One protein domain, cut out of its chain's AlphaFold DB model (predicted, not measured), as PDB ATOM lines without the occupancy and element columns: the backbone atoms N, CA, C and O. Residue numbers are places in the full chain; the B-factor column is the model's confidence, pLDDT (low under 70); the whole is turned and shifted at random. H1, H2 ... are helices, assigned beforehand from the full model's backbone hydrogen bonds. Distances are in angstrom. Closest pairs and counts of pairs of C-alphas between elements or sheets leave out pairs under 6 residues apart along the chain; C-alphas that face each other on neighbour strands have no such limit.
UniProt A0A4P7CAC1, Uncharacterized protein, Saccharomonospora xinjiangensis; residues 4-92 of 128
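This is residues 4 to 92 of the 128 residues of an uncharacterized protein of Saccharomonospora xinjiangensis (UniProt A0A4P7CAC1). Two long helices, H5 and H3, lie side by side, running opposite ways; H4 caps one end, and H1 packs on H4. The printed part has 89 residues with five named helices, H1 to H5. It is all helix and compact: radius of gyration of the C-alphas 12.3 A, spans 36 by 27 by 18 A.

Start at H5, residues 71 to 91: it touches H3, residues 22 to 39, at a shallow tilt of 18 degrees, closest C-alphas 84 and 24, 4.8 A. H4, residues 56 to 69, touches H5, closest C-alphas 67 and 74, 4.6 A, and H1, residues 4 to 13, closest 60 and 5, 4.9 A. H2, residues 16 to 19, touches no helix. Every O i to N i+4 pair is within hydrogen-bond range in H1 and H4, 12 of 14 in H3, 15 of 17 in H5.

Find C-alpha 71 at (86.393, 89.758, 149.226); H5 runs 31.2 A to C-alpha 91 at (106.355, 107.851, 133.461).

Residues 40 to 55 make a long link; pLDDT is under 70 at residues 15 to 23 and 85 to 92.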
ATOM      1  N   VAL A   4      93.440 102.229 153.314       79.94
ATOM      2  CA  VAL A   4      93.312 102.252 151.852       79.94
ATOM      3  C   VAL A   4      91.925 102.743 151.439       79.94
ATOM      4  O   VAL A   4      91.816 103.475 150.459       79.94
ATOM      5  N   TRP A   5      90.870 102.406 152.182       82.75
ATOM      6  CA  TRP A   5      89.500 102.812 151.843       82.75
ATOM      7  C   TRP A   5      89.234 104.289 152.102       82.75
ATOM      8  O   TRP A   5      88.577 104.927 151.285       82.75
ATOM      9  N   GLU A   6      89.829 104.869 153.145       81.81
ATOM     10  CA  GLU A   6      89.816 106.324 153.343       81.81
ATOM     11  C   GLU A   6      90.559 107.062 152.230       81.81
ATOM     12  O   GLU A   6      90.078 108.081 151.738       81.81
ATOM     13  N   ALA A   7      91.716 106.547 151.802       80.44
ATOM     14  CA  ALA A   7      92.481 107.147 150.714       80.44
ATOM     15  C   ALA A   7      91.707 107.102 149.386       80.44
ATOM     16  O   ALA A   7      91.632 108.113 148.690       80.44
ATOM     17  N   VAL A   8      91.079 105.965 149.069       83.06
ATOM     18  CA  VAL A   8      90.230 105.811 147.877       83.06
ATOM     19  C   VAL A   8      89.015 106.740 147.947       83.06
ATOM     20  O   VAL A   8      88.762 107.474 146.995       83.06
ATOM     21  N   ALA A   9      88.293 106.768 149.071       86.12
ATOM     22  CA  ALA A   9      87.124 107.632 149.246       86.12
ATOM     23  C   ALA A   9      87.485 109.124 149.152       86.12
ATOM     24  O   ALA A   9      86.768 109.905 148.529       86.12
ATOM     25  N   THR A  10      88.630 109.513 149.718       82.62
ATOM     26  CA  THR A  10      89.159 110.880 149.636       82.62
ATOM     27  C   THR A  10      89.543 111.241 148.205       82.62
ATOM     28  O   THR A  10      89.227 112.333 147.743       82.62
ATOM     29  N   ALA A  11      90.208 110.335 147.483       83.75
ATOM     30  CA  ALA A  11      90.606 110.560 146.097       83.75
ATOM     31  C   ALA A  11      89.393 110.708 145.170       83.75
ATOM     32  O   ALA A  11      89.394 111.583 144.303       83.75
ATOM     33  N   LEU A  12      88.358 109.885 145.380       82.94
ATOM     34  CA  LEU A  12      87.080 109.989 144.674       82.94
ATOM     35  C   LEU A  12      86.445 111.359 144.939       82.94
ATOM     36  O   LEU A  12      86.192 112.098 143.997       82.94
ATOM     37  N   ALA A  13      86.320 111.760 146.206       83.44
ATOM     38  CA  ALA A  13      85.767 113.065 146.579       83.44
ATOM     39  C   ALA A  13      86.606 114.268 146.097       83.44
ATOM     40  O   ALA A  13      86.076 115.352 145.867       83.44
ATOM     41  N   GLY A  14      87.923 114.092 145.966       76.12
ATOM     42  CA  GLY A  14      88.885 115.141 145.634       76.12
ATOM     43  C   GLY A  14      89.120 115.362 144.141       76.12
ATOM     44  O   GLY A  14      90.042 116.098 143.799       76.12
ATOM     45  N   LYS A  15      88.337 114.729 143.251       65.50
ATOM     46  CA  LYS A  15      88.521 114.794 141.786       65.50
ATOM     47  C   LYS A  15      89.906 114.331 141.313       65.50
ATOM     48  O   LYS A  15      90.380 114.766 140.263       65.50
ATOM     49  N   ALA A  16      90.555 113.422 142.045       63.41
ATOM     50  CA  ALA A  16      91.908 112.955 141.722       63.41
ATOM     51  C   ALA A  16      92.020 112.398 140.289       63.41
ATOM     52  O   ALA A  16      93.057 112.538 139.647       63.41
ATOM     53  N   GLY A  17      90.924 111.853 139.753       59.19
ATOM     54  CA  GLY A  17      90.832 111.393 138.371       59.19
ATOM     55  C   GLY A  17      91.157 112.447 137.313       59.19
ATOM     56  O   GLY A  17      91.722 112.101 136.276       59.19
ATOM     57  N   GLU A  18      90.828 113.724 137.552       64.75
ATOM     58  CA  GLU A  18      91.018 114.831 136.599       64.75
ATOM     59  C   GLU A  18      92.496 115.115 136.290       64.75
ATOM     60  O   GLU A  18      92.801 115.557 135.186       64.75
ATOM     61  N   ALA A  19      93.406 114.800 137.217       63.78
ATOM     62  CA  ALA A  19      94.841 115.051 137.081       63.78
ATOM     63  C   ALA A  19      95.643 113.850 136.538       63.78
ATOM     64  O   ALA A  19      96.855 113.957 136.356       63.78
ATOM     65  N   LEU A  20      94.998 112.707 136.284       67.06
ATOM     66  CA  LEU A  20      95.693 111.490 135.859       67.06
ATOM     67  C   LEU A  20      96.124 111.549 134.391       67.06
ATOM     68  O   LEU A  20      95.338 111.891 133.506       67.06
ATOM     69  N   ALA A  21      97.356 111.106 134.127       65.00
ATOM     70  CA  ALA A  21      97.837 110.834 132.775       65.00
ATOM     71  C   ALA A  21      97.007 109.727 132.089       65.00
ATOM     72  O   ALA A  21      96.394 108.890 132.757       65.00
ATOM     73  N   GLU A  22      97.038 109.674 130.752       64.94
ATOM     74  CA  GLU A  22      96.241 108.741 129.927       64.94
ATOM     75  C   GLU A  22      96.314 107.278 130.389       64.94
ATOM     76  O   GLU A  22      95.297 106.585 130.425       64.94
ATOM     77  N   GLY A  23      97.489 106.806 130.818       66.00
ATOM     78  CA  GLY A  23      97.623 105.431 131.297       66.00
ATOM     79  C   GLY A  23      96.944 105.168 132.654       66.00
ATOM     80  O   GLY A  23      96.509 104.048 132.907       66.00
ATOM     81  N   GLY A  24      96.848 106.178 133.528       72.06
ATOM     82  CA  GLY A  24      96.200 106.078 134.842       72.06
ATOM     83  C   GLY A  24      94.691 106.294 134.749       72.06
ATOM     84  O   GLY A  24      93.928 105.703 135.512       72.06
ATOM     85  N   ARG A  25      94.254 107.070 133.748       78.81
ATOM     86  CA  ARG A  25      92.849 107.396 133.491       78.81
ATOM     87  C   ARG A  25      91.989 106.154 133.255       78.81
ATOM     88  O   ARG A  25      90.934 106.026 133.860       78.81
ATOM     89  N   SER A  26      92.470 105.193 132.464       81.94
ATOM     90  CA  SER A  26      91.727 103.949 132.212       81.94
ATOM     91  C   SER A  26      91.543 103.097 133.478       81.94
ATOM     92  O   SER A  26      90.464 102.549 133.704       81.94
ATOM     93  N   ALA A  27      92.570 103.013 134.332       84.00
ATOM     94  CA  ALA A  27      92.480 102.301 135.608       84.00
ATOM     95  C   ALA A  27      91.543 103.015 136.594       84.00
ATOM     96  O   ALA A  27      90.797 102.364 137.323       84.00
ATOM     97  N   TRP A  28      91.551 104.348 136.577       84.75
ATOM     98  CA  TRP A  28      90.644 105.175 137.361       84.75
ATOM     99  C   TRP A  28      89.184 105.019 136.936       84.75
ATOM    100  O   TRP A  28      88.330 104.780 137.784       84.75
ATOM    101  N   ASP A  29      88.889 105.064 135.636       87.62
ATOM    102  CA  ASP A  29      87.525 104.866 135.133       87.62
ATOM    103  C   ASP A  29      86.997 103.468 135.494       87.62
ATOM    104  O   ASP A  29      85.838 103.311 135.889       87.62
ATOM    105  N   ALA A  30      87.856 102.444 135.439       89.31
ATOM    106  CA  ALA A  30      87.516 101.099 135.895       89.31
ATOM    107  C   ALA A  30      87.273 101.035 137.415       89.31
ATOM    108  O   ALA A  30      86.367 100.326 137.858       89.31
ATOM    109  N   LEU A  31      88.045 101.783 138.213       89.88
ATOM    110  CA  LEU A  31      87.856 101.900 139.661       89.88
ATOM    111  C   LEU A  31      86.500 102.533 139.984       89.88
ATOM    112  O   LEU A  31      85.723 101.961 140.746       89.88
ATOM    113  N   VAL A  32      86.189 103.664 139.353       89.69
ATOM    114  CA  VAL A  32      84.911 104.373 139.498       89.69
ATOM    115  C   VAL A  32      83.739 103.477 139.104       89.69
ATOM    116  O   VAL A  32      82.766 103.353 139.849       89.69
ATOM    117  N   ALA A  33      83.841 102.793 137.961       90.75
ATOM    118  CA  ALA A  33      82.803 101.877 137.501       90.75
ATOM    119  C   ALA A  33      82.578 100.716 138.479       90.75
ATOM    120  O   ALA A  33      81.429 100.338 138.724       90.75
ATOM    121  N   LEU A  34      83.650 100.165 139.058       91.62
ATOM    122  CA  LEU A  34      83.572  99.088 140.041       91.62
ATOM    123  C   LEU A  34      82.874  99.550 141.326       91.62
ATOM    124  O   LEU A  34      81.971  98.864 141.804       91.62
ATOM    125  N   VAL A  35      83.251 100.721 141.851       90.62
ATOM    126  CA  VAL A  35      82.638 101.311 143.052       90.62
ATOM    127  C   VAL A  35      81.154 101.584 142.817       90.62
ATOM    128  O   VAL A  35      80.320 101.107 143.584       90.62
ATOM    129  N   ARG A  36      80.803 102.241 141.706       89.94
ATOM    130  CA  ARG A  36      79.409 102.543 141.351       89.94
ATOM    131  C   ARG A  36      78.561 101.286 141.183       89.94
ATOM    132  O   ARG A  36      77.411 101.251 141.602       89.94
ATOM    133  N   THR A  37      79.118 100.245 140.563       90.88
ATOM    134  CA  THR A  37      78.405  98.971 140.366       90.88
ATOM    135  C   THR A  37      78.126  98.280 141.696       90.88
ATOM    136  O   THR A  37      77.096  97.627 141.840       90.88
ATOM    137  N   ARG A  38      79.035  98.417 142.666       91.75
ATOM    138  CA  ARG A  38      78.918  97.745 143.957       91.75
ATOM    139  C   ARG A  38      78.052  98.502 144.960       91.75
ATOM    140  O   ARG A  38      77.250  97.863 145.633       91.75
ATOM    141  N   LEU A  39      78.239  99.816 145.070       87.56
ATOM    142  CA  LEU A  39      77.557 100.658 146.059       87.56
ATOM    143  C   LEU A  39      76.254 101.269 145.529       87.56
ATOM    144  O   LEU A  39      75.366 101.587 146.307       87.56
ATOM    145  N   GLY A  40      76.100 101.377 144.210       83.75
ATOM    146  CA  GLY A  40      74.915 101.961 143.591       83.75
ATOM    147  C   GLY A  40      74.971 103.487 143.473       83.75
ATOM    148  O   GLY A  40      75.887 104.156 143.956       83.75
ATOM    149  N   HIS A  41      73.978 104.031 142.766       74.88
ATOM    150  CA  HIS A  41      73.917 105.447 142.387       74.88
ATOM    151  C   HIS A  41      73.434 106.369 143.522       74.88
ATOM    152  O   HIS A  41      73.633 107.575 143.449       74.88
ATOM    153  N   ASP A  42      72.818 105.815 144.572       79.38
ATOM    154  CA  ASP A  42      72.379 106.597 145.737       79.38
ATOM    155  C   ASP A  42      73.550 106.936 146.672       79.38
ATOM    156  O   ASP A  42      73.567 107.989 147.304       79.38
ATOM    157  N   THR A  43      74.556 106.061 146.742       81.00
ATOM    158  CA  THR A  43      75.745 106.244 147.588       81.00
ATOM    159  C   THR A  43      76.874 106.958 146.846       81.00
ATOM    160  O   THR A  43      77.729 107.592 147.467       81.00
ATOM    161  N   THR A  44      76.900 106.854 145.510       83.25
ATOM    162  CA  THR A  44      77.974 107.400 144.671       83.25
ATOM    163  C   THR A  44      77.455 108.046 143.392       83.25
ATOM    164  O   THR A  44      76.592 107.502 142.706       83.25
ATOM    165  N   ASN A  45      78.036 109.191 143.043       84.12
ATOM    166  CA  ASN A  45      77.774 109.911 141.802       84.12
ATOM    167  C   ASN A  45      78.346 109.167 140.579       84.12
ATOM    168  O   ASN A  45      79.066 108.172 140.688       84.12
ATOM    169  N   ALA A  46      78.048 109.668 139.376       80.50
ATOM    170  CA  ALA A  46      78.488 109.056 138.119       80.50
ATOM    171  C   ALA A  46      80.020 108.931 137.981       80.50
ATOM    172  O   ALA A  46      80.493 108.037 137.277       80.50
ATOM    173  N   ASP A  47      80.763 109.806 138.657       78.25
ATOM    174  CA  ASP A  47      82.223 109.856 138.753       78.25
ATOM    175  C   ASP A  47      82.783 109.076 139.960       78.25
ATOM    176  O   ASP A  47      83.988 109.092 140.194       78.25
ATOM    177  N   GLY A  48      81.930 108.375 140.716       79.31
ATOM    178  CA  GLY A  48      82.313 107.579 141.884       79.31
ATOM    179  C   GLY A  48      82.535 108.401 143.154       79.31
ATOM    180  O   GLY A  48      82.798 107.822 144.207       79.31
ATOM    181  N   SER A  49      82.407 109.728 143.074       82.56
ATOM    182  CA  SER A  49      82.399 110.615 144.236       82.56
ATOM    183  C   SER A  49      81.245 110.265 145.183       82.56
ATOM    184  O   SER A  49      80.226 109.744 144.721       82.56
ATOM    185  N   PRO A  50      81.355 110.573 146.489       82.62
ATOM    186  CA  PRO A  50      80.229 110.455 147.410       82.62
ATOM    187  C   PRO A  50      78.981 111.153 146.848       82.62
ATOM    188  O   PRO A  50      79.084 112.279 146.358       82.62
ATOM    189  N   GLY A  51      77.825 110.486 146.907       82.31
ATOM    190  CA  GLY A  51      76.536 111.080 146.534       82.31
ATOM    191  C   GLY A  51      76.155 112.257 147.440       82.31
ATOM    192  O   GLY A  51      76.766 112.468 148.490       82.31
ATOM    193  N   ASP A  52      75.128 113.020 147.064       82.12
ATOM    194  CA  ASP A  52      74.632 114.139 147.874       82.12
ATOM    195  C   ASP A  52      74.324 113.698 149.320       82.12
ATOM    196  O   ASP A  52      73.512 112.809 149.568       82.12
ATOM    197  N   GLY A  53      75.004 114.312 150.293       78.94
ATOM    198  CA  GLY A  53      74.885 113.971 151.717       78.94
ATOM    199  C   GLY A  53      75.759 112.802 152.195       78.94
ATOM    200  O   GLY A  53      75.824 112.557 153.400       78.94
ATOM    201  N   THR A  54      76.479 112.123 151.299       83.75
ATOM    202  CA  THR A  54      77.458 111.085 151.655       83.75
ATOM    203  C   THR A  54      78.801 111.732 151.994       83.75
ATOM    204  O   THR A  54      79.339 112.531 151.232       83.75
ATOM    205  N   THR A  55      79.366 111.395 153.154       86.56
ATOM    206  CA  THR A  55      80.696 111.868 153.564       86.56
ATOM    207  C   THR A  55      81.785 110.894 153.111       86.56
ATOM    208  O   THR A  55      81.522 109.720 152.854       86.56
ATOM    209  N   VAL A  56      83.036 111.364 153.060       82.50
ATOM    210  CA  VAL A  56      84.213 110.515 152.793       82.50
ATOM    211  C   VAL A  56      84.298 109.344 153.780       82.50
ATOM    212  O   VAL A  56      84.588 108.222 153.373       82.50
ATOM    213  N   GLU A  57      84.007 109.588 155.060       83.69
ATOM    214  CA  GLU A  57      84.023 108.552 156.099       83.69
ATOM    215  C   GLU A  57      82.921 107.505 155.873       83.69
ATOM    216  O   GLU A  57      83.189 106.306 155.953       83.69
ATOM    217  N   SER A  58      81.701 107.937 155.529       87.56
ATOM    218  CA  SER A  58      80.610 107.017 155.188       87.56
ATOM    219  C   SER A  58      80.969 106.165 153.972       87.56
ATOM    220  O   SER A  58      80.890 104.943 154.049       87.56
ATOM    221  N   LEU A  59      81.485 106.782 152.903       87.19
ATOM    222  CA  LEU A  59      81.906 106.060 151.703       87.19
ATOM    223  C   LEU A  59      83.022 105.045 152.007       87.19
ATOM    224  O   LEU A  59      82.979 103.911 151.536       87.19
ATOM    225  N   ALA A  60      84.010 105.414 152.824       87.44
ATOM    226  CA  ALA A  60      85.077 104.502 153.232       87.44
ATOM    227  C   ALA A  60      84.549 103.318 154.062       87.44
ATOM    228  O   ALA A  60      85.061 102.198 153.950       87.44
ATOM    229  N   ARG A  61      83.505 103.536 154.872       89.19
ATOM    230  CA  ARG A  61      82.819 102.463 155.602       89.19
ATOM    231  C   ARG A  61      82.055 101.546 154.654       89.19
ATOM    232  O   ARG A  61      82.217 100.334 154.764       89.19
ATOM    233  N   ASP A  62      81.317 102.106 153.703       90.62
ATOM    234  CA  ASP A  62      80.564 101.332 152.715       90.62
ATOM    235  C   ASP A  62      81.490 100.459 151.857       90.62
ATOM    236  O   ASP A  62      81.190  99.294 151.600       90.62
ATOM    237  N   LEU A  63      82.673 100.965 151.487       89.19
ATOM    238  CA  LEU A  63      83.708 100.177 150.808       89.19
ATOM    239  C   LEU A  63      84.226  99.016 151.674       89.19
ATOM    240  O   LEU A  63      84.423  97.909 151.165       89.19
ATOM    241  N   ALA A  64      84.425  99.246 152.974       89.31
ATOM    242  CA  ALA A  64      84.868  98.213 153.908       89.31
ATOM    243  C   ALA A  64      83.799  97.127 154.124       89.31
ATOM    244  O   ALA A  64      84.122  95.939 154.186       89.31
ATOM    245  N   ASP A  65      82.528  97.516 154.224       89.69
ATOM    246  CA  ASP A  65      81.416  96.573 154.332       89.69
ATOM    247  C   ASP A  65      81.216  95.798 153.017       89.69
ATOM    248  O   ASP A  65      81.023  94.580 153.048       89.69
ATOM    249  N   ALA A  66      81.381  96.453 151.863       89.69
ATOM    250  CA  ALA A  66      81.330  95.810 150.552       89.69
ATOM    251  C   ALA A  66      82.457  94.786 150.338       89.69
ATOM    252  O   ALA A  66      82.203  93.749 149.724       89.69
ATOM    253  N   GLU A  67      83.668  95.044 150.848       89.62
ATOM    254  CA  GLU A  67      84.762  94.061 150.891       89.62
ATOM    255  C   GLU A  67      84.432  92.885 151.815       89.62
ATOM    256  O   GLU A  67      84.760  91.741 151.500       89.62
ATOM    257  N   ARG A  68      83.812  93.149 152.971       88.69
ATOM    258  CA  ARG A  68      83.465  92.081 153.917       88.69
ATOM    259  C   ARG A  68      82.421  91.131 153.332       88.69
ATOM    260  O   ARG A  68      82.482  89.935 153.603       88.69
ATOM    261  N   ASP A  69      81.484  91.669 152.558       91.56
ATOM    262  CA  ASP A  69      80.465  90.897 151.842       91.56
ATOM    263  C   ASP A  69      81.026  90.225 150.572       91.56
ATOM    264  O   ASP A  69      80.693  89.078 150.285       91.56
ATOM    265  N   ASP A  70      81.934  90.894 149.851       90.06
ATOM    266  CA  ASP A  70      82.621  90.363 148.669       90.06
ATOM    267  C   ASP A  70      84.146  90.619 148.731       90.06
ATOM    268  O   ASP A  70      84.640  91.678 148.319       90.06
ATOM    269  N   PRO A  71      84.938  89.632 149.184       88.88
ATOM    270  CA  PRO A  71      86.393  89.758 149.226       88.88
ATOM    271  C   PRO A  71      87.038  89.936 147.840       88.88
ATOM    272  O   PRO A  71      88.132  90.500 147.727       88.88
ATOM    273  N   ASP A  72      86.398  89.468 146.763       87.88
ATOM    274  CA  ASP A  72      86.879  89.665 145.392       87.88
ATOM    275  C   ASP A  72      86.751  91.121 144.950       87.88
ATOM    276  O   ASP A  72      87.663  91.633 144.291       87.88
ATOM    277  N   PHE A  73      85.687  91.812 145.365       88.44
ATOM    278  CA  PHE A  73      85.557  93.257 145.180       88.44
ATOM    279  C   PHE A  73      86.737  93.998 145.817       88.44
ATOM    280  O   PHE A  73      87.422  94.762 145.132       88.44
ATOM    281  N   GLY A  74      87.053  93.700 147.083       86.38
ATOM    282  CA  GLY A  74      88.183  94.317 147.784       86.38
ATOM    283  C   GLY A  74      89.529  94.060 147.095       86.38
ATOM    284  O   GLY A  74      90.374  94.956 147.007       86.38
ATOM    285  N   ARG A  75      89.742  92.859 146.540       88.62
ATOM    286  CA  ARG A  75      90.960  92.540 145.772       88.62
ATOM    287  C   ARG A  75      91.054  93.329 144.468       88.62
ATOM    288  O   ARG A  75      92.110  93.894 144.179       88.62
ATOM    289  N   ARG A  76      89.967  93.390 143.693       88.62
ATOM    290  CA  ARG A  76      89.918  94.124 142.415       88.62
ATOM    291  C   ARG A  76      90.084  95.623 142.629       88.62
ATOM    292  O   ARG A  76      90.862  96.251 141.916       88.62
ATOM    293  N   LEU A  77      89.430  96.172 143.650       86.81
ATOM    294  CA  LEU A  77      89.511  97.589 143.978       86.81
ATOM    295  C   LEU A  77      90.938  97.994 144.374       86.81
ATOM    296  O   LEU A  77      91.467  98.970 143.844       86.81
ATOM    297  N   ARG A  78      91.623  97.198 145.214       86.56
ATOM    298  CA  ARG A  78      93.041  97.439 145.549       86.56
ATOM    299  C   ARG A  78      93.971  97.283 144.345       86.56
ATOM    300  O   ARG A  78      94.968  97.996 144.265       86.56
ATOM    301  N   ALA A  79      93.686  96.359 143.428       86.06
ATOM    302  CA  ALA A  79      94.488  96.184 142.218       86.06
ATOM    303  C   ALA A  79      94.390  97.407 141.293       86.06
ATOM    304  O   ALA A  79      95.418  97.924 140.858       86.06
ATOM    305  N   LEU A  80      93.174  97.912 141.066       85.88
ATOM    306  CA  LEU A  80      92.936  99.126 140.283       85.88
ATOM    307  C   LEU A  80      93.564 100.353 140.950       85.88
ATOM    308  O   LEU A  80      94.257 101.118 140.286       85.88
ATOM    309  N   TRP A  81      93.419 100.490 142.271       83.94
ATOM    310  CA  TRP A  81      94.044 101.571 143.037       83.94
ATOM    311  C   TRP A  81      95.574 101.578 142.906       83.94
ATOM    312  O   TRP A  81      96.180 102.621 142.672       83.94
ATOM    313  N   LYS A  82      96.211 100.402 142.978       81.75
ATOM    314  CA  LYS A  82      97.654 100.280 142.723       81.75
ATOM    315  C   LYS A  82      98.014 100.678 141.300       81.75
ATOM    316  O   LYS A  82      99.011 101.357 141.118       81.75
ATOM    317  N   GLN A  83      97.224 100.281 140.306       78.25
ATOM    318  CA  GLN A  83      97.487 100.618 138.909       78.25
ATOM    319  C   GLN A  83      97.380 102.127 138.645       78.25
ATOM    320  O   GLN A  83      98.175 102.649 137.869       78.25
ATOM    321  N   VAL A  84      96.468 102.831 139.322       75.06
ATOM    322  CA  VAL A  84      96.386 104.300 139.265       75.06
ATOM    323  C   VAL A  84      97.699 104.936 139.746       75.06
ATOM    324  O   VAL A  84      98.249 105.773 139.037       75.06
ATOM    325  N   GLY A  85      98.260 104.482 140.874       66.38
ATOM    326  CA  GLY A  85      99.543 104.990 141.387       66.38
ATOM    327  C   GLY A  85     100.793 104.488 140.641       66.38
ATOM    328  O   GLY A  85     101.791 105.197 140.546       66.38
ATOM    329  N   ASP A  86     100.762 103.274 140.082       58.78
ATOM    330  CA  ASP A  86     101.894 102.673 139.356       58.78
ATOM    331  C   ASP A  86     102.105 103.332 137.981       58.78
ATOM    332  O   ASP A  86     103.223 103.374 137.474       58.78
ATOM    333  N   VAL A  87     101.053 103.894 137.372       49.41
ATOM    334  CA  VAL A  87     101.180 104.594 136.084       49.41
ATOM    335  C   VAL A  87     101.874 105.955 136.218       49.41
ATOM    336  O   VAL A  87     102.685 106.296 135.352       49.41
ATOM    337  N   GLU A  88     101.652 106.690 137.310       46.19
ATOM    338  CA  GLU A  88     102.506 107.843 137.639       46.19
ATOM    339  C   GLU A  88     103.968 107.400 137.830       46.19
ATOM    340  O   GLU A  88     104.880 108.023 137.291       46.19
ATOM    341  N   ALA A  89     104.198 106.252 138.481       42.31
ATOM    342  CA  ALA A  89     105.539 105.723 138.748       42.31
ATOM    343  C   ALA A  89     106.313 105.235 137.503       42.31
ATOM    344  O   ALA A  89     107.543 105.158 137.532       42.31
ATOM    345  N   ARG A  90     105.627 104.881 136.407       41.78
ATOM    346  CA  ARG A  90     106.258 104.407 135.155       41.78
ATOM    347  C   ARG A  90     106.643 105.522 134.190       41.78
ATOM    348  O   ARG A  90     107.463 105.277 133.308       41.78
ATOM    349  N   SER A  91     106.064 106.713 134.341       45.41
ATOM    350  CA  SER A  91     106.355 107.851 133.461       45.41
ATOM    351  C   SER A  91     107.625 108.600 133.882       45.41
ATOM    352  O   SER A  91     108.321 109.139 133.027       45.41
ATOM    353  N   GLU A  92     108.002 108.534 135.162       41.03
ATOM    354  CA  GLU A  92     109.283 109.029 135.675       41.03
ATOM    355  C   GLU A  92     109.813 108.047 136.725       41.03
ATOM    356  O   GLU A  92     109.323 107.977 137.848       41.03
TER     357      GLU A  92